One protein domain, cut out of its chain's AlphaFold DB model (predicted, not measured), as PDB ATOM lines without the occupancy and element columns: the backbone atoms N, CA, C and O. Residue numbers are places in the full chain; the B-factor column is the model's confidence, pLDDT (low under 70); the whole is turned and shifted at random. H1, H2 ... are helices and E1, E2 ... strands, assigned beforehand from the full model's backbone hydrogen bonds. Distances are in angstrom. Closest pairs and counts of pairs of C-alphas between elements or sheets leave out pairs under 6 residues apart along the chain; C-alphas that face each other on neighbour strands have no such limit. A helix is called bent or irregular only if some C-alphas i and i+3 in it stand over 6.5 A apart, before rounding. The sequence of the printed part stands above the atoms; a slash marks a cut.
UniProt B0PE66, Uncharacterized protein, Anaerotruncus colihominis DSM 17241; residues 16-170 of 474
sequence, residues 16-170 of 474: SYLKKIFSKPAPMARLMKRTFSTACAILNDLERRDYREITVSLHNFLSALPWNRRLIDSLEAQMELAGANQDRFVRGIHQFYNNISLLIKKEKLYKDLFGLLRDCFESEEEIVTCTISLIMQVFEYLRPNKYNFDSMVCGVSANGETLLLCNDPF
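AT A GLANCE: This is residues 16 to 170 of the 474 residues of an uncharacterized protein of Anaerotruncus colihominis DSM 17241 (UniProt B0PE66). Two crossed layers of helices make the body: H2, H7 and H6 stand side by side with H7 in the middle, while H3, H4 and H5 run back and forth in the other layer, H4 and H5 crossing H2 and H7. H1 folds back along one end of H2, and a two-stranded hairpin, E1 and E2, packs with E1 on the last part of H7 and the first part of H6. The printed part has 155 residues with seven named helices, H1 to H7, then the two antiparallel strands, E1 and E2, of one small sheet, mostly helix by class. It is compact, with a radius of gyration of the C-alphas of 15.4 A and spans of 45 by 39 by 28 A.

HOW THE PARTS SIT: Start at H1, residues 16 to 22, which forms a hairpin with H2, residues 26 to 46; their closest C-alphas are Ile 21 and Ala 29, 5.1 A apart, and residues 29 to 33 alone of H2 touch H1. Next, H3, residues 51 to 63, and H4, residues 69 to 84, form a hairpin at a shallow tilt of 8 degrees, closest at the C-alphas of Tyr 51 and Gly 83, 5.8 A. H4 forms another with H5, residues 86 to 107, at 6 degrees, closest at the C-alphas of Ala 82 and Phe 89, 5.2 A. H5 is irregular, with C-alphas 91 and 94 7.3 A apart and a kink of 55 degrees near residue 94. Its residues 86 to 94 alone touch H2, closest at the C-alphas of Ala 39 and Val 90, 5.9 A. H6, residues 110 to 122, and H7, residues 128 to 142, form a hairpin at a shallow tilt of 27 degrees, closest at the C-alphas of Cys 120 and Val 128, 5.9 A. H7 touches H2 at a shallow tilt of 11 degrees, opposite ways, closest at the C-alphas of Ile 42 and Cys 130, 5.4 A. It touches H5 at a steep tilt of 59 degrees, the same way; residues 137 to 142 alone of H7 touch H5, and residues 97 to 105 alone of H5 touch H7, closest at the C-alphas of Ser 101 and Leu 142, 5.7 A. Look last at the hairpin of E1, residues 151 to 156, and E2, residues 163 to 167: N 152 and O 166 are 2.9 A apart, within hydrogen-bond range. The closest C-alphas of H7 and E1 are Phe 139 and Val 153, 6.1 A. Every O i to N i+4 pair is within hydrogen-bond range in H1, H2, H3, H4 and H6, against 16 of 18 in H5 and 9 of 11 in H7.

IN THESE COORDINATES: Find C-alpha 16 at (265.515, 13.673, -42.315), where H1 begins. H2 runs 30.1 A from C-alpha 26 at (270.184, 27.903, -33.365), H4 21.8 A, H5 29.4 A and H7 21.0 A; E2 ends at C-alpha 167, (271.264, 46.964, -41.787).

THE WHOLE: The two C-alphas farthest apart, those of Ser 16 and Asn 159, are 44.9 A apart. The printed part has no cut; the links from H1 through to H7 are tight, and those from H7 to E1 and from E1 to E2 are short. The mean pLDDT of the printed part is 92.0, and no printed residue is under 70.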
ATOM      1  N   SER A  16     264.250  14.039 -42.963       82.12
ATOM      2  CA  SER A  16     265.515  13.673 -42.315       82.12
ATOM      3  C   SER A  16     266.585  14.765 -42.426       82.12
ATOM      4  O   SER A  16     267.341  14.970 -41.477       82.12
ATOM      5  N   TYR A  17     266.640  15.502 -43.540       87.94
ATOM      6  CA  TYR A  17     267.596  16.593 -43.715       87.94
ATOM      7  C   TYR A  17     267.230  17.797 -42.845       87.94
ATOM      8  O   TYR A  17     268.093  18.334 -42.153       87.94
ATOM      9  N   LEU A  18     265.944  18.150 -42.770       89.56
ATOM     10  CA  LEU A  18     265.468  19.182 -41.846       89.56
ATOM     11  C   LEU A  18     265.734  18.804 -40.379       89.56
ATOM     12  O   LEU A  18     266.217  19.642 -39.623       89.56
ATOM     13  N   LYS A  19     265.548  17.533 -39.982       90.25
ATOM     14  CA  LYS A  19     265.964  17.052 -38.645       90.25
ATOM     15  C   LYS A  19     267.456  17.288 -38.387       90.25
ATOM     16  O   LYS A  19     267.833  17.720 -37.301       90.25
ATOM     17  N   LYS A  20     268.313  17.043 -39.386       91.94
ATOM     18  CA  LYS A  20     269.759  17.308 -39.298       91.94
ATOM     19  C   LYS A  20     270.077  18.803 -39.180       91.94
ATOM     20  O   LYS A  20     271.048  19.148 -38.514       91.94
ATOM     21  N   ILE A  21     269.303  19.675 -39.826       94.06
ATOM     22  CA  ILE A  21     269.443  21.133 -39.696       94.06
ATOM     23  C   ILE A  21     269.072  21.568 -38.275       94.06
ATOM     24  O   ILE A  21     269.863  22.234 -37.612       94.06
ATOM     25  N   PHE A  22     267.903  21.156 -37.783       94.06
ATOM     26  CA  PHE A  22     267.389  21.594 -36.482       94.06
ATOM     27  C   PHE A  22     268.108  20.981 -35.274       94.06
ATOM     28  O   PHE A  22     267.941  21.484 -34.166       94.06
ATOM     29  N   SER A  23     268.939  19.952 -35.470       93.75
ATOM     30  CA  SER A  23     269.839  19.441 -34.428       93.75
ATOM     31  C   SER A  23     271.104  20.289 -34.230       93.75
ATOM     32  O   SER A  23     271.883  20.026 -33.314       93.75
ATOM     33  N   LYS A  24     271.342  21.301 -35.076       96.25
ATOM     34  CA  LYS A  24     272.463  22.242 -34.936       96.25
ATOM     35  C   LYS A  24     272.129  23.391 -33.974       96.25
ATOM     36  O   LYS A  24     270.954  23.687 -33.760       96.25
ATOM     37  N   PRO A  25     273.147  24.091 -33.428       95.62
ATOM     38  CA  PRO A  25     272.930  25.314 -32.655       95.62
ATOM     39  C   PRO A  25     272.086  26.333 -33.429       95.62
ATOM     40  O   PRO A  25     272.253  26.465 -34.643       95.62
ATOM     41  N   ALA A  26     271.221  27.080 -32.734       92.44
ATOM     42  CA  ALA A  26     270.184  27.903 -33.365       92.44
ATOM     43  C   ALA A  26     270.691  28.841 -34.487       92.44
ATOM     44  O   ALA A  26     270.105  28.804 -35.571       92.44
ATOM     45  N   PRO A  27     271.802  29.594 -34.332       94.00
ATOM     46  CA  PRO A  27     272.293  30.455 -35.413       94.00
ATOM     47  C   PRO A  27     272.757  29.675 -36.653       94.00
ATOM     48  O   PRO A  27     272.553  30.109 -37.785       94.00
ATOM     49  N   MET A  28     273.348  28.492 -36.456       96.00
ATOM     50  CA  MET A  28     273.766  27.614 -37.551       96.00
ATOM     51  C   MET A  28     272.563  26.949 -38.220       96.00
ATOM     52  O   MET A  28     272.501  26.917 -39.446       96.00
ATOM     53  N   ALA A  29     271.602  26.460 -37.432       96.00
ATOM     54  CA  ALA A  29     270.365  25.883 -37.946       96.00
ATOM     55  C   ALA A  29     269.613  26.893 -38.822       96.00
ATOM     56  O   ALA A  29     269.150  26.544 -39.905       96.00
ATOM     57  N   ARG A  30     269.564  28.162 -38.399       94.94
ATOM     58  CA  ARG A  30     268.956  29.250 -39.167       94.94
ATOM     59  C   ARG A  30     269.655  29.493 -40.504       94.94
ATOM     60  O   ARG A  30     268.994  29.466 -41.539       94.94
ATOM     61  N   LEU A  31     270.984  29.645 -40.507       96.44
ATOM     62  CA  LEU A  31     271.757  29.806 -41.747       96.44
ATOM     63  C   LEU A  31     271.554  28.612 -42.694       96.44
ATOM     64  O   LEU A  31     271.309  28.793 -43.885       96.44
ATOM     65  N   MET A  32     271.606  27.387 -42.160       96.12
ATOM     66  CA  MET A  32     271.371  26.169 -42.936       96.12
ATOM     67  C   MET A  32     269.938  26.090 -43.478       96.12
ATOM     68  O   MET A  32     269.755  25.639 -44.605       96.12
ATOM     69  N   LYS A  33     268.926  26.548 -42.728       93.88
ATOM     70  CA  LYS A  33     267.533  26.592 -43.200       93.88
ATOM     71  C   LYS A  33     267.335  27.630 -44.307       93.88
ATOM     72  O   LYS A  33     266.639  27.320 -45.272       93.88
ATOM     73  N   ARG A  34     267.961  28.811 -44.218       93.56
ATOM     74  CA  ARG A  34     267.971  29.799 -45.316       93.56
ATOM     75  C   ARG A  34     268.602  29.204 -46.572       93.56
ATOM     76  O   ARG A  34     267.948  29.122 -47.598       93.56
ATOM     77  N   THR A  35     269.794  28.626 -46.430       95.50
ATOM     78  CA  THR A  35     270.505  27.916 -47.508       95.50
ATOM     79  C   THR A  35     269.674  26.798 -48.147       95.50
ATOM     80  O   THR A  35     269.635  26.678 -49.367       95.50
ATOM     81  N   PHE A  36     268.986  25.991 -47.338       93.75
ATOM     82  CA  PHE A  36     268.068  24.967 -47.837       93.75
ATOM     83  C   PHE A  36     266.898  25.579 -48.617       93.75
ATOM     84  O   PHE A  36     266.528  25.070 -49.667       93.75
ATOM     85  N   SER A  37     266.344  26.692 -48.133       91.06
ATOM     86  CA  SER A  37     265.227  27.377 -48.791       91.06
ATOM     87  C   SER A  37     265.650  27.971 -50.140       91.06
ATOM     88  O   SER A  37     264.915  27.817 -51.110       91.06
ATOM     89  N   THR A  38     266.862  28.530 -50.242       93.00
ATOM     90  CA  THR A  38     267.468  28.958 -51.518       93.00
ATOM     91  C   THR A  38     267.634  27.790 -52.486       93.00
ATOM     92  O   THR A  38     267.302  27.917 -53.659       93.00
ATOM     93  N   ALA A  39     268.097  26.630 -52.003       93.38
ATOM     94  CA  ALA A  39     268.221  25.434 -52.835       93.38
ATOM     95  C   ALA A  39     266.862  24.999 -53.404       93.38
ATOM     96  O   ALA A  39     266.756  24.717 -54.592       93.38
ATOM     97  N   CYS A  40     265.814  24.989 -52.574       90.00
ATOM     98  CA  CYS A  40     264.457  24.676 -53.021       90.00
ATOM     99  C   CYS A  40     263.929  25.692 -54.041       90.00
ATOM    100  O   CYS A  40     263.315  25.279 -55.019       90.00
ATOM    101  N   ALA A  41     264.187  26.988 -53.843       88.38
ATOM    102  CA  ALA A  41     263.794  28.027 -54.793       88.38
ATOM    103  C   ALA A  41     264.475  27.831 -56.158       88.38
ATOM    104  O   ALA A  41     263.791  27.795 -57.175       88.38
ATOM    105  N   ILE A  42     265.793  27.587 -56.169       90.50
ATOM    106  CA  ILE A  42     266.543  27.277 -57.397       90.50
ATOM    107  C   ILE A  42     265.938  26.060 -58.104       90.50
ATOM    108  O   ILE A  42     265.677  26.105 -59.299       90.50
ATOM    109  N   LEU A  43     265.675  24.969 -57.381       90.12
ATOM    110  CA  LEU A  43     265.121  23.762 -57.994       90.12
ATOM    111  C   LEU A  43     263.716  23.963 -58.566       90.12
ATOM    112  O   LEU A  43     263.424  23.429 -59.632       90.12
ATOM    113  N   ASN A  44     262.872  24.743 -57.892       87.06
ATOM    114  CA  ASN A  44     261.545  25.096 -58.388       87.06
ATOM    115  C   ASN A  44     261.618  25.917 -59.689       87.06
ATOM    116  O   ASN A  44     260.828  25.698 -60.606       87.06
ATOM    117  N   ASP A  45     262.594  26.820 -59.797       83.69
ATOM    118  CA  ASP A  45     262.806  27.622 -61.006       83.69
ATOM    119  C   ASP A  45     263.396  26.799 -62.165       83.69
ATOM    120  O   ASP A  45     263.109  27.071 -63.336       83.69
ATOM    121  N   LEU A  46     264.188  25.765 -61.854       84.44
ATOM    122  CA  LEU A  46     264.750  24.839 -62.841       84.44
ATOM    123  C   LEU A  46     263.764  23.750 -63.293       84.44
ATOM    124  O   LEU A  46     263.903  23.268 -64.412       84.44
ATOM    125  N   GLU A  47     262.766  23.368 -62.484       80.19
ATOM    126  CA  GLU A  47     261.812  22.280 -62.805       80.19
ATOM    127  C   GLU A  47     261.050  22.521 -64.120       80.19
ATOM    128  O   GLU A  47     260.586  21.583 -64.764       80.19
ATOM    129  N   ARG A  48     260.961  23.781 -64.555       72.19
ATOM    130  CA  ARG A  48     260.284  24.193 -65.790       72.19
ATOM    131  C   ARG A  48     261.184  24.202 -67.033       72.19
ATOM    132  O   ARG A  48     260.720  24.643 -68.080       72.19
ATOM    133  N   ARG A  49     262.453  23.783 -66.936       76.00
ATOM    134  CA  ARG A  49     263.460  23.938 -68.003       76.00
ATOM    135  C   ARG A  49     264.132  22.618 -68.371       76.00
ATOM    136  O   ARG A  49     264.306  21.742 -67.524       76.00
ATOM    137  N   ASP A  50     264.559  22.498 -69.627       80.06
ATOM    138  CA  ASP A  50     265.371  21.364 -70.065       80.06
ATOM    139  C   ASP A  50     266.808  21.467 -69.521       80.06
ATOM    140  O   ASP A  50     267.439  22.526 -69.540       80.06
ATOM    141  N   TYR A  51     267.352  20.345 -69.048       79.25
ATOM    142  CA  TYR A  51     268.700  20.286 -68.474       79.25
ATOM    143  C   TYR A  51     269.800  20.747 -69.447       79.25
ATOM    144  O   TYR A  51     270.775  21.388 -69.038       79.25
ATOM    145  N   ARG A  52     269.672  20.426 -70.739       80.25
ATOM    146  CA  ARG A  52     270.661  20.826 -71.746       80.25
ATOM    147  C   ARG A  52     270.583  22.321 -72.008       80.25
ATOM    148  O   ARG A  52     271.632  22.946 -72.127       80.25
ATOM    149  N   GLU A  53     269.380  22.890 -72.039       77.88
ATOM    150  CA  GLU A  53     269.192  24.342 -72.149       77.88
ATOM    151  C   GLU A  53     269.818  25.076 -70.960       77.88
ATOM    152  O   GLU A  53     270.542  26.049 -71.155       77.88
ATOM    153  N   ILE A  54     269.624  24.562 -69.739       76.25
ATOM    154  CA  ILE A  54     270.259  25.099 -68.526       76.25
ATOM    155  C   ILE A  54     271.783  25.137 -68.689       76.25
ATOM    156  O   ILE A  54     272.403  26.177 -68.478       76.25
ATOM    157  N   THR A  55     272.378  24.008 -69.078       81.19
ATOM    158  CA  THR A  55     273.836  23.845 -69.120       81.19
ATOM    159  C   THR A  55     274.464  24.690 -70.229       81.19
ATOM    160  O   THR A  55     275.405  25.437 -69.984       81.19
ATOM    161  N   VAL A  56     273.927  24.622 -71.452       86.25
ATOM    162  CA  VAL A  56     274.499  25.321 -72.613       86.25
ATOM    163  C   VAL A  56     274.352  26.834 -72.478       86.25
ATOM    164  O   VAL A  56     275.329  27.557 -72.671       86.25
ATOM    165  N   SER A  57     273.162  27.331 -72.129       85.31
ATOM    166  CA  SER A  57     272.933  28.775 -72.028       85.31
ATOM    167  C   SER A  57     273.737  29.391 -70.885       85.31
ATOM    168  O   SER A  57     274.350  30.445 -71.062       85.31
ATOM    169  N   LEU A  58     273.805  28.711 -69.734       87.75
ATOM    170  CA  LEU A  58     274.611  29.178 -68.611       87.75
ATOM    171  C   LEU A  58     276.106  29.174 -68.948       87.75
ATOM    172  O   LEU A  58     276.779  30.166 -68.669       87.75
ATOM    173  N   HIS A  59     276.611  28.113 -69.585       89.81
ATOM    174  CA  HIS A  59     278.007  28.033 -70.013       89.81
ATOM    175  C   HIS A  59     278.367  29.162 -70.981       89.81
ATOM    176  O   HIS A  59     279.364  29.860 -70.790       89.81
ATOM    177  N   ASN A  60     277.536  29.381 -72.003       90.12
ATOM    178  CA  ASN A  60     277.755  30.425 -73.004       90.12
ATOM    179  C   ASN A  60     277.791  31.819 -72.368       90.12
ATOM    180  O   ASN A  60     278.655  32.625 -72.707       90.12
ATOM    181  N   PHE A  61     276.891  32.088 -71.420       91.88
ATOM    182  CA  PHE A  61     276.879  33.350 -70.690       91.88
ATOM    183  C   PHE A  61     278.126  33.503 -69.809       91.88
ATOM    184  O   PHE A  61     278.863  34.477 -69.942       91.88
ATOM    185  N   LEU A  62     278.393  32.535 -68.929       91.56
ATOM    186  CA  LEU A  62     279.456  32.631 -67.930       91.56
ATOM    187  C   LEU A  62     280.866  32.589 -68.534       91.56
ATOM    188  O   LEU A  62     281.771  33.243 -68.018       91.56
ATOM    189  N   SER A  63     281.079  31.837 -69.617       88.56
ATOM    190  CA  SER A  63     282.384  31.732 -70.291       88.56
ATOM    191  C   SER A  63     282.817  33.008 -71.009       88.56
ATOM    192  O   SER A  63     284.016  33.222 -71.181       88.56
ATOM    193  N   ALA A  64     281.871  33.878 -71.365       90.50
ATOM    194  CA  ALA A  64     282.153  35.167 -71.986       90.50
ATOM    195  C   ALA A  64     282.583  36.250 -70.980       90.50
ATOM    196  O   ALA A  64     283.057  37.313 -71.389       90.50
ATOM    197  N   LEU A  65     282.410  36.016 -69.674       92.81
ATOM    198  CA  LEU A  65     282.655  37.029 -68.652       92.81
ATOM    199  C   LEU A  65     284.146  37.134 -68.278       92.81
ATOM    200  O   LEU A  65     284.839  36.119 -68.193       92.81
ATOM    201  N   PRO A  66     284.653  38.344 -67.973       93.12
ATOM    202  CA  PRO A  66     286.078  38.586 -67.730       93.12
ATOM    203  C   PRO A  66     286.538  38.248 -66.299       93.12
ATOM    204  O   PRO A  66     287.633  38.644 -65.895       93.12
ATOM    205  N   TRP A  67     285.705  37.574 -65.504       94.69
ATOM    206  CA  TRP A  67     285.952  37.330 -64.079       94.69
ATOM    207  C   TRP A  67     286.787  36.070 -63.836       94.69
ATOM    208  O   TRP A  67     286.979  35.238 -64.724       94.69
ATOM    209  N   ASN A  68     287.290  35.904 -62.608       96.25
ATOM    210  CA  ASN A  68     288.081  34.737 -62.224       96.25
ATOM    211  C   ASN A  68     287.402  33.404 -62.608       96.25
ATOM    212  O   ASN A  68     286.310  33.073 -62.139       96.25
ATOM    213  N   ARG A  69     288.103  32.595 -63.416       95.06
ATOM    214  CA  ARG A  69     287.542  31.360 -63.975       95.06
ATOM    215  C   ARG A  69     287.207  30.309 -62.915       95.06
ATOM    216  O   ARG A  69     286.179  29.663 -63.032       95.06
ATOM    217  N   ARG A  70     287.991  30.195 -61.834       95.56
ATOM    218  CA  ARG A  70     287.702  29.240 -60.745       95.56
ATOM    219  C   ARG A  70     286.407  29.577 -60.017       95.56
ATOM    220  O   ARG A  70     285.682  28.668 -59.614       95.56
ATOM    221  N   LEU A  71     286.130  30.868 -59.826       96.25
ATOM    222  CA  LEU A  71     284.871  31.330 -59.247       96.25
ATOM    223  C   LEU A  71     283.695  30.956 -60.157       96.25
ATOM    224  O   LEU A  71     282.729  30.363 -59.679       96.25
ATOM    225  N   ILE A  72     283.817  31.255 -61.453       95.75
ATOM    226  CA  ILE A  72     282.808  30.933 -62.466       95.75
ATOM    227  C   ILE A  72     282.552  29.420 -62.530       95.75
ATOM    228  O   ILE A  72     281.415  29.003 -62.327       95.75
ATOM    229  N   ASP A  73     283.600  28.609 -62.711       95.00
ATOM    230  CA  ASP A  73     283.515  27.142 -62.790       95.00
ATOM    231  C   ASP A  73     282.817  26.551 -61.558       95.00
ATOM    232  O   ASP A  73     282.034  25.608 -61.655       95.00
ATOM    233  N   SER A  74     283.085  27.112 -60.373       95.75
ATOM    234  CA  SER A  74     282.485  26.640 -59.123       95.75
ATOM    235  C   SER A  74     280.977  26.890 -59.070       95.75
ATOM    236  O   SER A  74     280.245  26.042 -58.560       95.75
ATOM    237  N   LEU A  75     280.514  28.046 -59.554       94.50
ATOM    238  CA  LEU A  75     279.092  28.400 -59.602       94.50
ATOM    239  C   LEU A  75     278.372  27.605 -60.695       94.50
ATOM    240  O   LEU A  75     277.306  27.046 -60.444       94.50
ATOM    241  N   GLU A  76     278.990  27.500 -61.870       93.62
ATOM    242  CA  GLU A  76     278.508  26.717 -63.007       93.62
ATOM    243  C   GLU A  76     278.292  25.246 -62.615       93.62
ATOM    244  O   GLU A  76     277.180  24.731 -62.729       93.62
ATOM    245  N   ALA A  77     279.292  24.611 -61.998       94.19
ATOM    246  CA  ALA A  77     279.201  23.225 -61.541       94.19
ATOM    247  C   ALA A  77     278.094  22.988 -60.495       94.19
ATOM    248  O   ALA A  77     277.552  21.885 -60.402       94.19
ATOM    249  N   GLN A  78     277.741  23.991 -59.676       94.69
ATOM    250  CA  GLN A  78     276.598  23.855 -58.765       94.69
ATOM    251  C   GLN A  78     275.261  23.897 -59.492       94.69
ATOM    252  O   GLN A  78     274.353  23.163 -59.110       94.69
ATOM    253  N   MET A  79     275.139  24.733 -60.520       91.81
ATOM    254  CA  MET A  79     273.930  24.808 -61.334       91.81
ATOM    255  C   MET A  79     273.729  23.530 -62.156       91.81
ATOM    256  O   MET A  79     272.625  22.986 -62.174       91.81
ATOM    257  N   GLU A  80     274.800  22.981 -62.733       91.12
ATOM    258  CA  GLU A  80     274.774  21.658 -63.370       91.12
ATOM    259  C   GLU A  80     274.363  20.565 -62.375       91.12
ATOM    260  O   GLU A  80     273.491  19.744 -62.658       91.12
ATOM    261  N   LEU A  81     274.929  20.575 -61.161       92.94
ATOM    262  CA  LEU A  81     274.563  19.612 -60.125       92.94
ATOM    263  C   LEU A  81     273.084  19.723 -59.729       92.94
ATOM    264  O   LEU A  81     272.446  18.693 -59.508       92.94
ATOM    265  N   ALA A  82     272.540  20.940 -59.648       91.12
ATOM    266  CA  ALA A  82     271.129  21.174 -59.355       91.12
ATOM    267  C   ALA A  82     270.216  20.535 -60.412       91.12
ATOM    268  O   ALA A  82     269.231  19.888 -60.056       91.12
ATOM    269  N   GLY A  83     270.576  20.652 -61.692       87.56
ATOM    270  CA  GLY A  83     269.842  20.031 -62.792       87.56
ATOM    271  C   GLY A  83     270.028  18.509 -62.888       87.56
ATOM    272  O   GLY A  83     269.074  17.794 -63.183       87.56
ATOM    273  N   ALA A  84     271.228  17.995 -62.602       88.88
ATOM    274  CA  ALA A  84     271.565  16.581 -62.777       88.88
ATOM    275  C   ALA A  84     271.189  15.695 -61.575       88.88
ATOM    276  O   ALA A  84     270.820  14.533 -61.745       88.88
ATOM    277  N   ASN A  85     271.331  16.199 -60.343       90.50
ATOM    278  CA  ASN A  85     271.055  15.446 -59.119       90.50
ATOM    279  C   ASN A  85     270.603  16.365 -57.972       90.50
ATOM    280  O   ASN A  85     271.396  16.805 -57.133       90.50
ATOM    281  N   GLN A  86     269.289  16.580 -57.909       89.56
ATOM    282  CA  GLN A  86     268.638  17.475 -56.951       89.56
ATOM    283  C   GLN A  86     268.919  17.116 -55.477       89.56
ATOM    284  O   GLN A  86     269.183  18.008 -54.670       89.56
ATOM    285  N   ASP A  87     268.913  15.828 -55.101       88.88
ATOM    286  CA  ASP A  87     269.185  15.410 -53.710       88.88
ATOM    287  C   ASP A  87     270.641  15.703 -53.315       88.88
ATOM    288  O   ASP A  87     270.901  16.263 -52.244       88.88
ATOM    289  N   ARG A  88     271.600  15.407 -54.204       92.69
ATOM    290  CA  ARG A  88     273.019  15.699 -53.964       92.69
ATOM    291  C   ARG A  88     273.277  17.202 -53.875       92.69
ATOM    292  O   ARG A  88     274.040  17.618 -53.003       92.69
ATOM    293  N   PHE A  89     272.632  18.000 -54.724       93.56
ATOM    294  CA  PHE A  89     272.678  19.459 -54.666       93.56
ATOM    295  C   PHE A  89     272.193  19.980 -53.306       93.56
ATOM    296  O   PHE A  89     272.962  20.595 -52.564       93.56
ATOM    297  N   VAL A  90     270.961  19.640 -52.914       92.19
ATOM    298  CA  VAL A  90     270.343  20.096 -51.655       92.19
ATOM    299  C   VAL A  90     271.161  19.689 -50.429       92.19
ATOM    300  O   VAL A  90     271.323  20.474 -49.495       92.19
ATOM    301  N   ARG A  91     271.723  18.477 -50.408       91.31
ATOM    302  CA  ARG A  91     272.544  18.020 -49.275       91.31
ATOM    303  C   ARG A  91     273.932  18.657 -49.246       91.31
ATOM    304  O   ARG A  91     274.488  18.808 -48.153       91.31
ATOM    305  N   GLY A  92     274.491  18.993 -50.409       94.94
ATOM    306  CA  GLY A  92     275.855  19.497 -50.580       94.94
ATOM    307  C   GLY A  92     275.998  21.020 -50.509       94.94
ATOM    308  O   GLY A  92     277.074  21.510 -50.162       94.94
ATOM    309  N   ILE A  93     274.927  21.772 -50.767       95.69
ATOM    310  CA  ILE A  93     274.986  23.227 -50.971       95.69
ATOM    311  C   ILE A  93     275.538  24.016 -49.769       95.69
ATOM    312  O   ILE A  93     276.298  24.968 -49.939       95.69
ATOM    313  N   HIS A  94     275.263  23.589 -48.531       96.56
ATOM    314  CA  HIS A  94     275.858  24.222 -47.344       96.56
ATOM    315  C   HIS A  94     277.392  24.107 -47.330       96.56
ATOM    316  O   HIS A  94     278.096  25.055 -46.975       96.56
ATOM    317  N   GLN A  95     277.929  22.944 -47.713       97.38
ATOM    318  CA  GLN A  95     279.375  22.743 -47.786       97.38
ATOM    319  C   GLN A  95     279.977  23.550 -48.937       97.38
ATOM    320  O   GLN A  95     281.030  24.161 -48.757       97.38
ATOM    321  N   PHE A  96     279.291  23.593 -50.081       98.38
ATOM    322  CA  PHE A  96     279.675  24.439 -51.206       98.38
ATOM    323  C   PHE A  96     279.854  25.898 -50.773       98.38
ATOM    324  O   PHE A  96     280.928  26.457 -50.991       98.38
ATOM    325  N   TYR A  97     278.878  26.486 -50.075       98.56
ATOM    326  CA  TYR A  97     278.974  27.879 -49.639       98.56
ATOM    327  C   TYR A  97     280.136  28.146 -48.678       98.56
ATOM    328  O   TYR A  97     280.822  29.162 -48.800       98.56
ATOM    329  N   ASN A  98     280.419  27.227 -47.749       97.88
ATOM    330  CA  ASN A  98     281.610  27.358 -46.910       97.88
ATOM    331  C   ASN A  98     282.891  27.322 -47.769       97.88
ATOM    332  O   ASN A  98     283.750  28.186 -47.603       97.88
ATOM    333  N   ASN A  99     282.999  26.391 -48.719       98.31
ATOM    334  CA  ASN A  99     284.184  26.240 -49.567       98.31
ATOM    335  C   ASN A  99     284.411  27.449 -50.488       98.31
ATOM    336  O   ASN A  99     285.518  27.986 -50.530       98.31
ATOM    337  N   ILE A 100     283.374  27.910 -51.191       98.31
ATOM    338  CA  ILE A 100     283.491  29.051 -52.107       98.31
ATOM    339  C   ILE A 100     283.788  30.347 -51.342       98.31
ATOM    340  O   ILE A 100     284.604  31.148 -51.787       98.31
ATOM    341  N   SER A 101     283.234  30.520 -50.133       97.88
ATOM    342  CA  SER A 101     283.552  31.676 -49.286       97.88
ATOM    343  C   SER A 101     285.034  31.720 -48.886       97.88
ATOM    344  O   SER A 101     285.627  32.799 -48.831       97.88
ATOM    345  N   LEU A 102     285.657  30.558 -48.650       97.50
ATOM    346  CA  LEU A 102     287.089  30.447 -48.363       97.50
ATOM    347  C   LEU A 102     287.935  30.761 -49.598       97.50
ATOM    348  O   LEU A 102     288.924  31.481 -49.472       97.50
ATOM    349  N   LEU A 103     287.535  30.263 -50.774       97.69
ATOM    350  CA  LEU A 103     288.180  30.582 -52.051       97.69
ATOM    351  C   LEU A 103     288.201  32.098 -52.279       97.69
ATOM    352  O   LEU A 103     289.270  32.677 -52.455       97.69
ATOM    353  N   ILE A 104     287.035  32.744 -52.188       98.12
ATOM    354  CA  ILE A 104     286.880  34.184 -52.419       98.12
ATOM    355  C   ILE A 104     287.746  34.997 -51.452       98.12
ATOM    356  O   ILE A 104     288.437  35.922 -51.877       98.12
ATOM    357  N   LYS A 105     287.756  34.637 -50.162       96.12
ATOM    358  CA  LYS A 105     288.579  35.308 -49.142       96.12
ATOM    359  C   LYS A 105     290.075  35.128 -49.405       96.12
ATOM    360  O   LYS A 105     290.829  36.095 -49.325       96.12
ATOM    361  N   LYS A 106     290.510  33.906 -49.725       96.19
ATOM    362  CA  LYS A 106     291.922  33.563 -49.951       96.19
ATOM    363  C   LYS A 106     292.482  34.219 -51.212       96.19
ATOM    364  O   LYS A 106     293.607  34.708 -51.189       96.19
ATOM    365  N   GLU A 107     291.708  34.224 -52.291       95.69
ATOM    366  CA  GLU A 107     292.116  34.768 -53.591       95.69
ATOM    367  C   GLU A 107     291.720  36.250 -53.775       95.69
ATOM    368  O   GLU A 107     291.999  36.829 -54.819       95.69
ATOM    369  N   LYS A 108     291.126  36.891 -52.752       94.31
ATOM    370  CA  LYS A 108     290.682  38.302 -52.753       94.31
ATOM    371  C   LYS A 108     289.690  38.647 -53.880       94.31
ATOM    372  O   LYS A 108     289.739  39.731 -54.455       94.31
ATOM    373  N   LEU A 109     288.744  37.749 -54.154       96.62
ATOM    374  CA  LEU A 109     287.826  37.814 -55.304       96.62
ATOM    375  C   LEU A 109     286.526  38.591 -55.035       96.62
ATOM    376  O   LEU A 109     285.489  38.293 -55.626       96.62
ATOM    377  N   TYR A 110     286.523  39.563 -54.117       96.12
ATOM    378  CA  TYR A 110     285.299  40.321 -53.824       96.12
ATOM    379  C   TYR A 110     284.821  41.117 -55.041       96.12
ATOM    380  O   TYR A 110     283.638  41.075 -55.366       96.12
ATOM    381  N   LYS A 111     285.740  41.808 -55.729       91.81
ATOM    382  CA  LYS A 111     285.414  42.590 -56.930       91.81
ATOM    383  C   LYS A 111     284.860  41.706 -58.046       91.81
ATOM    384  O   LYS A 111     283.837  42.063 -58.614       91.81
ATOM    385  N   ASP A 112     285.474  40.551 -58.289       95.38
ATOM    386  CA  ASP A 112     284.999  39.557 -59.254       95.38
ATOM    387  C   ASP A 112     283.580  39.079 -58.932       95.38
ATOM    388  O   ASP A 112     282.737  39.034 -59.818       95.38
ATOM    389  N   LEU A 113     283.283  38.774 -57.662       97.69
ATOM    390  CA  LEU A 113     281.949  38.321 -57.261       97.69
ATOM    391  C   LEU A 113     280.882  39.406 -57.452       97.69
ATOM    392  O   LEU A 113     279.795  39.115 -57.944       97.69
ATOM    393  N   PHE A 114     281.177  40.654 -57.072       97.00
ATOM    394  CA  PHE A 114     280.248  41.767 -57.280       97.00
ATOM    395  C   PHE A 114     280.071  42.107 -58.766       97.00
ATOM    396  O   PHE A 114     278.950  42.384 -59.187       97.00
ATOM    397  N   GLY A 115     281.144  42.071 -59.560       95.06
ATOM    398  CA  GLY A 115     281.089  42.262 -61.012       95.06
ATOM    399  C   GLY A 115     280.262  41.179 -61.701       95.06
ATOM    400  O   GLY A 115     279.366  41.492 -62.481       95.06
ATOM    401  N   LEU A 116     280.470  39.917 -61.317       96.31
ATOM    402  CA  LEU A 116     279.674  38.787 -61.788       96.31
ATOM    403  C   LEU A 116     278.190  38.947 -61.433       96.31
ATOM    404  O   LEU A 116     277.336  38.739 -62.290       96.31
ATOM    405  N   LEU A 117     277.873  39.343 -60.194       96.44
ATOM    406  CA  LEU A 117     276.492  39.591 -59.773       96.44
ATOM    407  C   LEU A 117     275.834  40.693 -60.612       96.44
ATOM    408  O   LEU A 117     274.696  40.527 -61.046       96.44
ATOM    409  N   ARG A 118     276.548  41.796 -60.864       95.31
ATOM    410  CA  ARG A 118     276.071  42.882 -61.728       95.31
ATOM    411  C   ARG A 118     275.753  42.361 -63.123       95.31
ATOM    412  O   ARG A 118     274.635  42.553 -63.586       95.31
ATOM    413  N   ASP A 119     276.691  41.674 -63.768       94.50
ATOM    414  CA  ASP A 119     276.482  41.156 -65.123       94.50
ATOM    415  C   ASP A 119     275.307  40.158 -65.159       94.50
ATOM    416  O   ASP A 119     274.551  40.117 -66.130       94.50
ATOM    417  N   CYS A 120     275.079  39.414 -64.069       94.19
ATOM    418  CA  CYS A 120     273.902  38.562 -63.929       94.19
ATOM    419  C   CYS A 120     272.583  39.361 -63.869       94.19
ATOM    420  O   CYS A 120     271.592  38.979 -64.498       94.19
ATOM    421  N   PHE A 121     272.546  40.477 -63.135       92.62
ATOM    422  CA  PHE A 121     271.384  41.374 -63.111       92.62
ATOM    423  C   PHE A 121     271.138  42.055 -64.461       92.62
ATOM    424  O   PHE A 121     269.978  42.209 -64.842       92.62
ATOM    425  N   GLU A 122     272.202  42.434 -65.175       92.25
ATOM    426  CA  GLU A 122     272.150  43.076 -66.498       92.25
ATOM    427  C   GLU A 122     271.743  42.117 -67.628       92.25
ATOM    428  O   GLU A 122     271.372  42.576 -68.706       92.25
ATOM    429  N   SER A 123     271.784  40.804 -67.390       90.69
ATOM    430  CA  SER A 123     271.403  39.796 -68.379       90.69
ATOM    431  C   SER A 123     269.886  39.634 -68.519       90.69
ATOM    432  O   SER A 123     269.160  39.578 -67.520       90.69
ATOM    433  N   GLU A 124     269.428  39.481 -69.761       84.44
ATOM    434  CA  GLU A 124     268.053  39.101 -70.128       84.44
ATOM    435  C   GLU A 124     267.837  37.574 -70.094       84.44
ATOM    436  O   GLU A 124     266.705  37.099 -70.161       84.44
ATOM    437  N   GLU A 125     268.912  36.789 -69.970       83.31
ATOM    438  CA  GLU A 125     268.848  35.328 -69.922       83.31
ATOM    439  C   GLU A 125     268.180  34.863 -68.623       83.31
ATOM    440  O   GLU A 125     268.738  34.985 -67.530       83.31
ATOM    441  N   GLU A 126     266.986  34.278 -68.719       76.88
ATOM    442  CA  GLU A 126     266.220  33.895 -67.530       76.88
ATOM    443  C   GLU A 126     266.952  32.874 -66.642       76.88
ATOM    444  O   GLU A 126     266.794  32.901 -65.418       76.88
ATOM    445  N   ILE A 127     267.783  32.004 -67.238       78.12
ATOM    446  CA  ILE A 127     268.559  30.985 -66.512       78.12
ATOM    447  C   ILE A 127     269.519  31.600 -65.485       78.12
ATOM    448  O   ILE A 127     269.819  31.000 -64.452       78.12
ATOM    449  N   VAL A 128     269.943  32.841 -65.724       87.56
ATOM    450  CA  VAL A 128     270.856  33.588 -64.859       87.56
ATOM    451  C   VAL A 128     270.195  33.976 -63.532       87.56
ATOM    452  O   VAL A 128     270.890  34.186 -62.539       87.56
ATOM    453  N   THR A 129     268.861  33.980 -63.452       87.06
ATOM    454  CA  THR A 129     268.123  34.267 -62.208       87.06
ATOM    455  C   THR A 129     268.484  33.288 -61.088       87.06
ATOM    456  O   THR A 129     268.694  33.699 -59.946       87.06
ATOM    457  N   CYS A 130     268.658  32.000 -61.403       89.81
ATOM    458  CA  CYS A 130     269.106  31.016 -60.417       89.81
ATOM    459  C   CYS A 130     270.542  31.290 -59.939       89.81
ATOM    460  O   CYS A 130     270.848  31.125 -58.756       89.81
ATOM    461  N   THR A 131     271.409  31.760 -60.838       92.00
ATOM    462  CA  THR A 131     272.785  32.161 -60.517       92.00
ATOM    463  C   THR A 131     272.811  33.380 -59.594       92.00
ATOM    464  O   THR A 131     273.609  33.405 -58.658       92.00
ATOM    465  N   ILE A 132     271.906  34.350 -59.781       93.94
ATOM    466  CA  ILE A 132     271.728  35.487 -58.860       93.94
ATOM    467  C   ILE A 132     271.405  34.971 -57.454       93.94
ATOM    468  O   ILE A 132     272.122  35.306 -56.512       93.94
ATOM    469  N   SER A 133     270.405  34.095 -57.313       93.88
ATOM    470  CA  SER A 133     270.033  33.488 -56.025       93.88
ATOM    471  C   SER A 133     271.197  32.730 -55.378       93.88
ATOM    472  O   SER A 133     271.438  32.844 -54.172       93.88
ATOM    473  N   LEU A 134     271.968  31.987 -56.182       95.50
ATOM    474  CA  LEU A 134     273.152  31.272 -55.719       95.50
ATOM    475  C   LEU A 134     274.207  32.249 -55.174       95.50
ATOM    476  O   LEU A 134     274.688  32.045 -54.059       95.50
ATOM    477  N   ILE A 135     274.532  33.314 -55.916       97.19
ATOM    478  CA  ILE A 135     275.527  34.332 -55.543       97.19
ATOM    479  C   ILE A 135     275.070  35.160 -54.334       97.19
ATOM    480  O   ILE A 135     275.859  35.369 -53.413       97.19
ATOM    481  N   MET A 136     273.808  35.593 -54.281       96.44
ATOM    482  CA  MET A 136     273.249  36.327 -53.137       96.44
ATOM    483  C   MET A 136     273.437  35.545 -51.835       96.44
ATOM    484  O   MET A 136     273.904  36.081 -50.829       96.44
ATOM    485  N   GLN A 137     273.212  34.232 -51.875       96.50
ATOM    486  CA  GLN A 137     273.434  33.368 -50.722       96.50
ATOM    487  C   GLN A 137     274.927  33.152 -50.395       96.50
ATOM    488  O   GLN A 137     275.240  32.895 -49.231       96.50
ATOM    489  N   VAL A 138     275.867  33.311 -51.343       98.00
ATOM    490  CA  VAL A 138     277.317  33.341 -51.037       98.00
ATOM    491  C   VAL A 138     277.642  34.504 -50.092       98.00
ATOM    492  O   VAL A 138     278.428  34.329 -49.156       98.00
ATOM    493  N   PHE A 139     277.016  35.672 -50.273       97.44
ATOM    494  CA  PHE A 139     277.277  36.845 -49.432       97.44
ATOM    495  C   PHE A 139     276.921  36.629 -47.954       97.44
ATOM    496  O   PHE A 139     277.656  37.096 -47.080       97.44
ATOM    497  N   GLU A 140     275.896  35.827 -47.651       95.75
ATOM    498  CA  GLU A 140     275.552  35.432 -46.275       95.75
ATOM    499  C   GLU A 140     276.715  34.702 -45.565       95.75
ATOM    500  O   GLU A 140     276.901  34.854 -44.354       95.75
ATOM    501  N   TYR A 141     277.528  33.939 -46.314       97.69
ATOM    502  CA  TYR A 141     278.715  33.222 -45.814       97.69
ATOM    503  C   TYR A 141     279.987  34.079 -45.837       97.69
ATOM    504  O   TYR A 141     280.956  33.784 -45.124       97.69
ATOM    505  N   LEU A 142     280.002  35.139 -46.647       96.75
ATOM    506  CA  LEU A 142     281.101  36.097 -46.690       96.75
ATOM    507  C   LEU A 142     281.048  37.121 -45.560       96.75
ATOM    508  O   LEU A 142     282.120  37.602 -45.182       96.75
ATOM    509  N   ARG A 143     279.862  37.395 -44.988       94.12
ATOM    510  CA  ARG A 143     279.705  38.278 -43.818       94.12
ATOM    511  C   ARG A 143     280.790  38.014 -42.763       94.12
ATOM    512  O   ARG A 143     281.025  36.847 -42.428       94.12
ATOM    513  N   PRO A 144     281.420  39.066 -42.194       91.12
ATOM    514  CA  PRO A 144     282.461  38.912 -41.173       91.12
ATOM    515  C   PRO A 144     282.018  38.020 -40.011       91.12
ATOM    516  O   PRO A 144     282.729  37.095 -39.625       91.12
ATOM    517  N   ASN A 145     280.792  38.235 -39.530       92.06
ATOM    518  CA  ASN A 145     280.084  37.297 -38.673       92.06
ATOM    519  C   ASN A 145     278.865  36.746 -39.420       92.06
ATOM    520  O   ASN A 145     277.817  37.386 -39.465       92.06
ATOM    521  N   LYS A 146     278.980  35.533 -39.975       92.06
ATOM    522  CA  LYS A 146     277.893  34.873 -40.720       92.06
ATOM    523  C   LYS A 146     276.637  34.556 -39.895       92.06
ATOM    524  O   LYS A 146     275.624  34.184 -40.478       92.06
ATOM    525  N   TYR A 147     276.701  34.697 -38.568       93.44
ATOM    526  CA  TYR A 147     275.570  34.521 -37.652       93.44
ATOM    527  C   TYR A 147     274.937  35.843 -37.201       93.44
ATOM    528  O   TYR A 147     273.940  35.816 -36.482       93.44
ATOM    529  N   ASN A 148     275.497  36.990 -37.605       92.06
ATOM    530  CA  ASN A 148     274.844  38.280 -37.428       92.06
ATOM    531  C   ASN A 148     273.893  38.539 -38.603       92.06
ATOM    532  O   ASN A 148     274.301  39.059 -39.641       92.06
ATOM    533  N   PHE A 149     272.632  38.153 -38.422       92.81
ATOM    534  CA  PHE A 149     271.595  38.295 -39.442       92.81
ATOM    535  C   PHE A 149     271.048  39.721 -39.556       92.81
ATOM    536  O   PHE A 149     270.418  40.020 -40.557       92.81
ATOM    537  N   ASP A 150     271.308  40.605 -38.585       92.94
ATOM    538  CA  ASP A 150     270.807  41.991 -38.593       92.94
ATOM    539  C   ASP A 150     271.524  42.887 -39.619       92.94
ATOM    540  O   ASP A 150     271.166  44.049 -39.812       92.94
ATOM    541  N   SER A 151     272.541  42.343 -40.289       92.88
ATOM    542  CA  SER A 151     273.292  43.025 -41.334       92.88
ATOM    543  C   SER A 151     273.429  42.159 -42.578       92.88
ATOM    544  O   SER A 151     273.550  40.932 -42.489       92.88
ATOM    545  N   MET A 152     273.504  42.810 -43.731       95.00
ATOM    546  CA  MET A 152     273.784  42.182 -45.016       95.00
ATOM    547  C   MET A 152     274.998  42.830 -45.678       95.00
ATOM    548  O   MET A 152     275.293  44.005 -45.457       95.00
ATOM    549  N   VAL A 153     275.726  42.055 -46.486       97.12
ATOM    550  CA  VAL A 153     276.804  42.600 -47.320       97.12
ATOM    551  C   VAL A 153     276.182  43.435 -48.431       97.12
ATOM    552  O   VAL A 153     275.292  42.957 -49.127       97.12
ATOM    553  N   CYS A 154     276.674  44.654 -48.621       96.94
ATOM    554  CA  CYS A 154     276.078  45.599 -49.566       96.94
ATOM    555  C   CYS A 154     277.079  46.238 -50.534       96.94
ATOM    556  O   CYS A 154     276.685  47.058 -51.355       96.94
ATOM    557  N   GLY A 155     278.368  45.916 -50.421       96.81
ATOM    558  CA  GLY A 155     279.406  46.467 -51.286       96.81
ATOM    559  C   GLY A 155     280.812  46.097 -50.837       96.81
ATOM    560  O   GLY A 155     281.007  45.288 -49.923       96.81
ATOM    561  N   VAL A 156     281.799  46.723 -51.469       93.88
ATOM    562  CA  VAL A 156     283.222  46.540 -51.172       93.88
ATOM    563  C   VAL A 156     283.924  47.892 -51.134       93.88
ATOM    564  O   VAL A 156     283.590  48.809 -51.878       93.88
ATOM    565  N   SER A 157     284.902  48.025 -50.248       88.19
ATOM    566  CA  SER A 157     285.698  49.233 -50.093       88.19
ATOM    567  C   SER A 157     286.330  49.656 -51.416       88.19
ATOM    568  O   SER A 157     286.619  48.829 -52.284       88.19
ATOM    569  N   ALA A 158     286.616  50.947 -51.581       84.38
ATOM    570  CA  ALA A 158     287.185  51.463 -52.828       84.38
ATOM    571  C   ALA A 158     288.527  50.792 -53.207       84.38
ATOM    572  O   ALA A 158     288.860  50.664 -54.389       84.38
ATOM    573  N   ASN A 159     289.298  50.320 -52.217       80.06
ATOM    574  CA  ASN A 159     290.517  49.537 -52.448       80.06
ATOM    575  C   ASN A 159     290.246  48.058 -52.809       80.06
ATOM    576  O   ASN A 159     291.123  47.408 -53.369       80.06
ATOM    577  N   GLY A 160     289.030  47.549 -52.602       82.38
ATOM    578  CA  GLY A 160     288.612  46.183 -52.927       82.38
ATOM    579  C   GLY A 160     288.842  45.151 -51.828       82.38
ATOM    580  O   GLY A 160     288.688  43.963 -52.090       82.38
ATOM    581  N   GLU A 161     289.245  45.569 -50.630       85.31
ATOM    582  CA  GLU A 161     289.762  44.651 -49.607       85.31
ATOM    583  C   GLU A 161     288.758  44.307 -48.504       85.31
ATOM    584  O   GLU A 161     288.886  43.261 -47.871       85.31
ATOM    585  N   THR A 162     287.768  45.165 -48.256       89.88
ATOM    586  CA  THR A 162     286.845  45.042 -47.120       89.88
ATOM    587  C   THR A 162     285.403  45.065 -47.601       89.88
ATOM    588  O   THR A 162     285.026  45.921 -48.394       89.88
ATOM    589  N   LEU A 163     284.587  44.135 -47.109       96.25
ATOM    590  CA  LEU A 163     283.148  44.136 -47.365       96.25
ATOM    591  C   LEU A 163     282.465  45.220 -46.528       96.25
ATOM    592  O   LEU A 163     282.749  45.355 -45.337       96.25
ATOM    593  N   LEU A 164     281.546  45.957 -47.144       95.94
ATOM    594  CA  LEU A 164     280.674  46.905 -46.454       95.94
ATOM    595  C   LEU A 164     279.384  46.198 -46.042       95.94
ATOM    596  O   LEU A 164     278.905  45.303 -46.746       95.94
ATOM    597  N   LEU A 165     278.831  46.614 -44.903       96.38
ATOM    598  CA  LEU A 165     277.598  46.071 -44.345       96.38
ATOM    599  C   LEU A 165     276.535  47.164 -44.249       96.38
ATOM    600  O   LEU A 165     276.833  48.283 -43.843       96.38
ATOM    601  N   CYS A 166     275.287  46.835 -44.557       94.81
ATOM    602  CA  CYS A 166     274.138  47.661 -44.196       94.81
ATOM    603  C   CYS A 166     273.191  46.875 -43.284       94.81
ATOM    604  O   CYS A 166     273.289  45.650 -43.176       94.81
ATOM    605  N   ASN A 167     272.297  47.591 -42.605       94.38
ATOM    606  CA  ASN A 167     271.264  46.964 -41.787       94.38
ATOM    607  C   ASN A 167     270.250  46.254 -42.686       94.38
ATOM    608  O   ASN A 167     269.843  46.804 -43.709       94.38
ATOM    609  N   ASP A 168     269.812  45.071 -42.263       94.62
ATOM    610  CA  ASP A 168     268.701  44.357 -42.886       94.62
ATOM    611  C   ASP A 168     267.419  44.571 -42.052       94.62
ATOM    612  O   ASP A 168     267.292  44.009 -40.960       94.62
ATOM    613  N   PRO A 169     266.457  45.386 -42.525       93.56
ATOM    614  CA  PRO A 169     265.213  45.652 -41.808       93.56
ATOM    615  C   PRO A 169     264.271  44.442 -41.785       93.56
ATOM    616  O   PRO A 169     263.337  44.419 -40.987       93.56
ATOM    617  N   PHE A 170     264.523  43.431 -42.617       94.56
ATOM    618  CA  PHE A 170     263.761  42.189 -42.678       94.56
ATOM    619  C   PHE A 170     264.541  41.015 -42.088       94.56
ATOM    620  O   PHE A 170     264.158  39.859 -42.277       94.56
TER     621      PHE A 170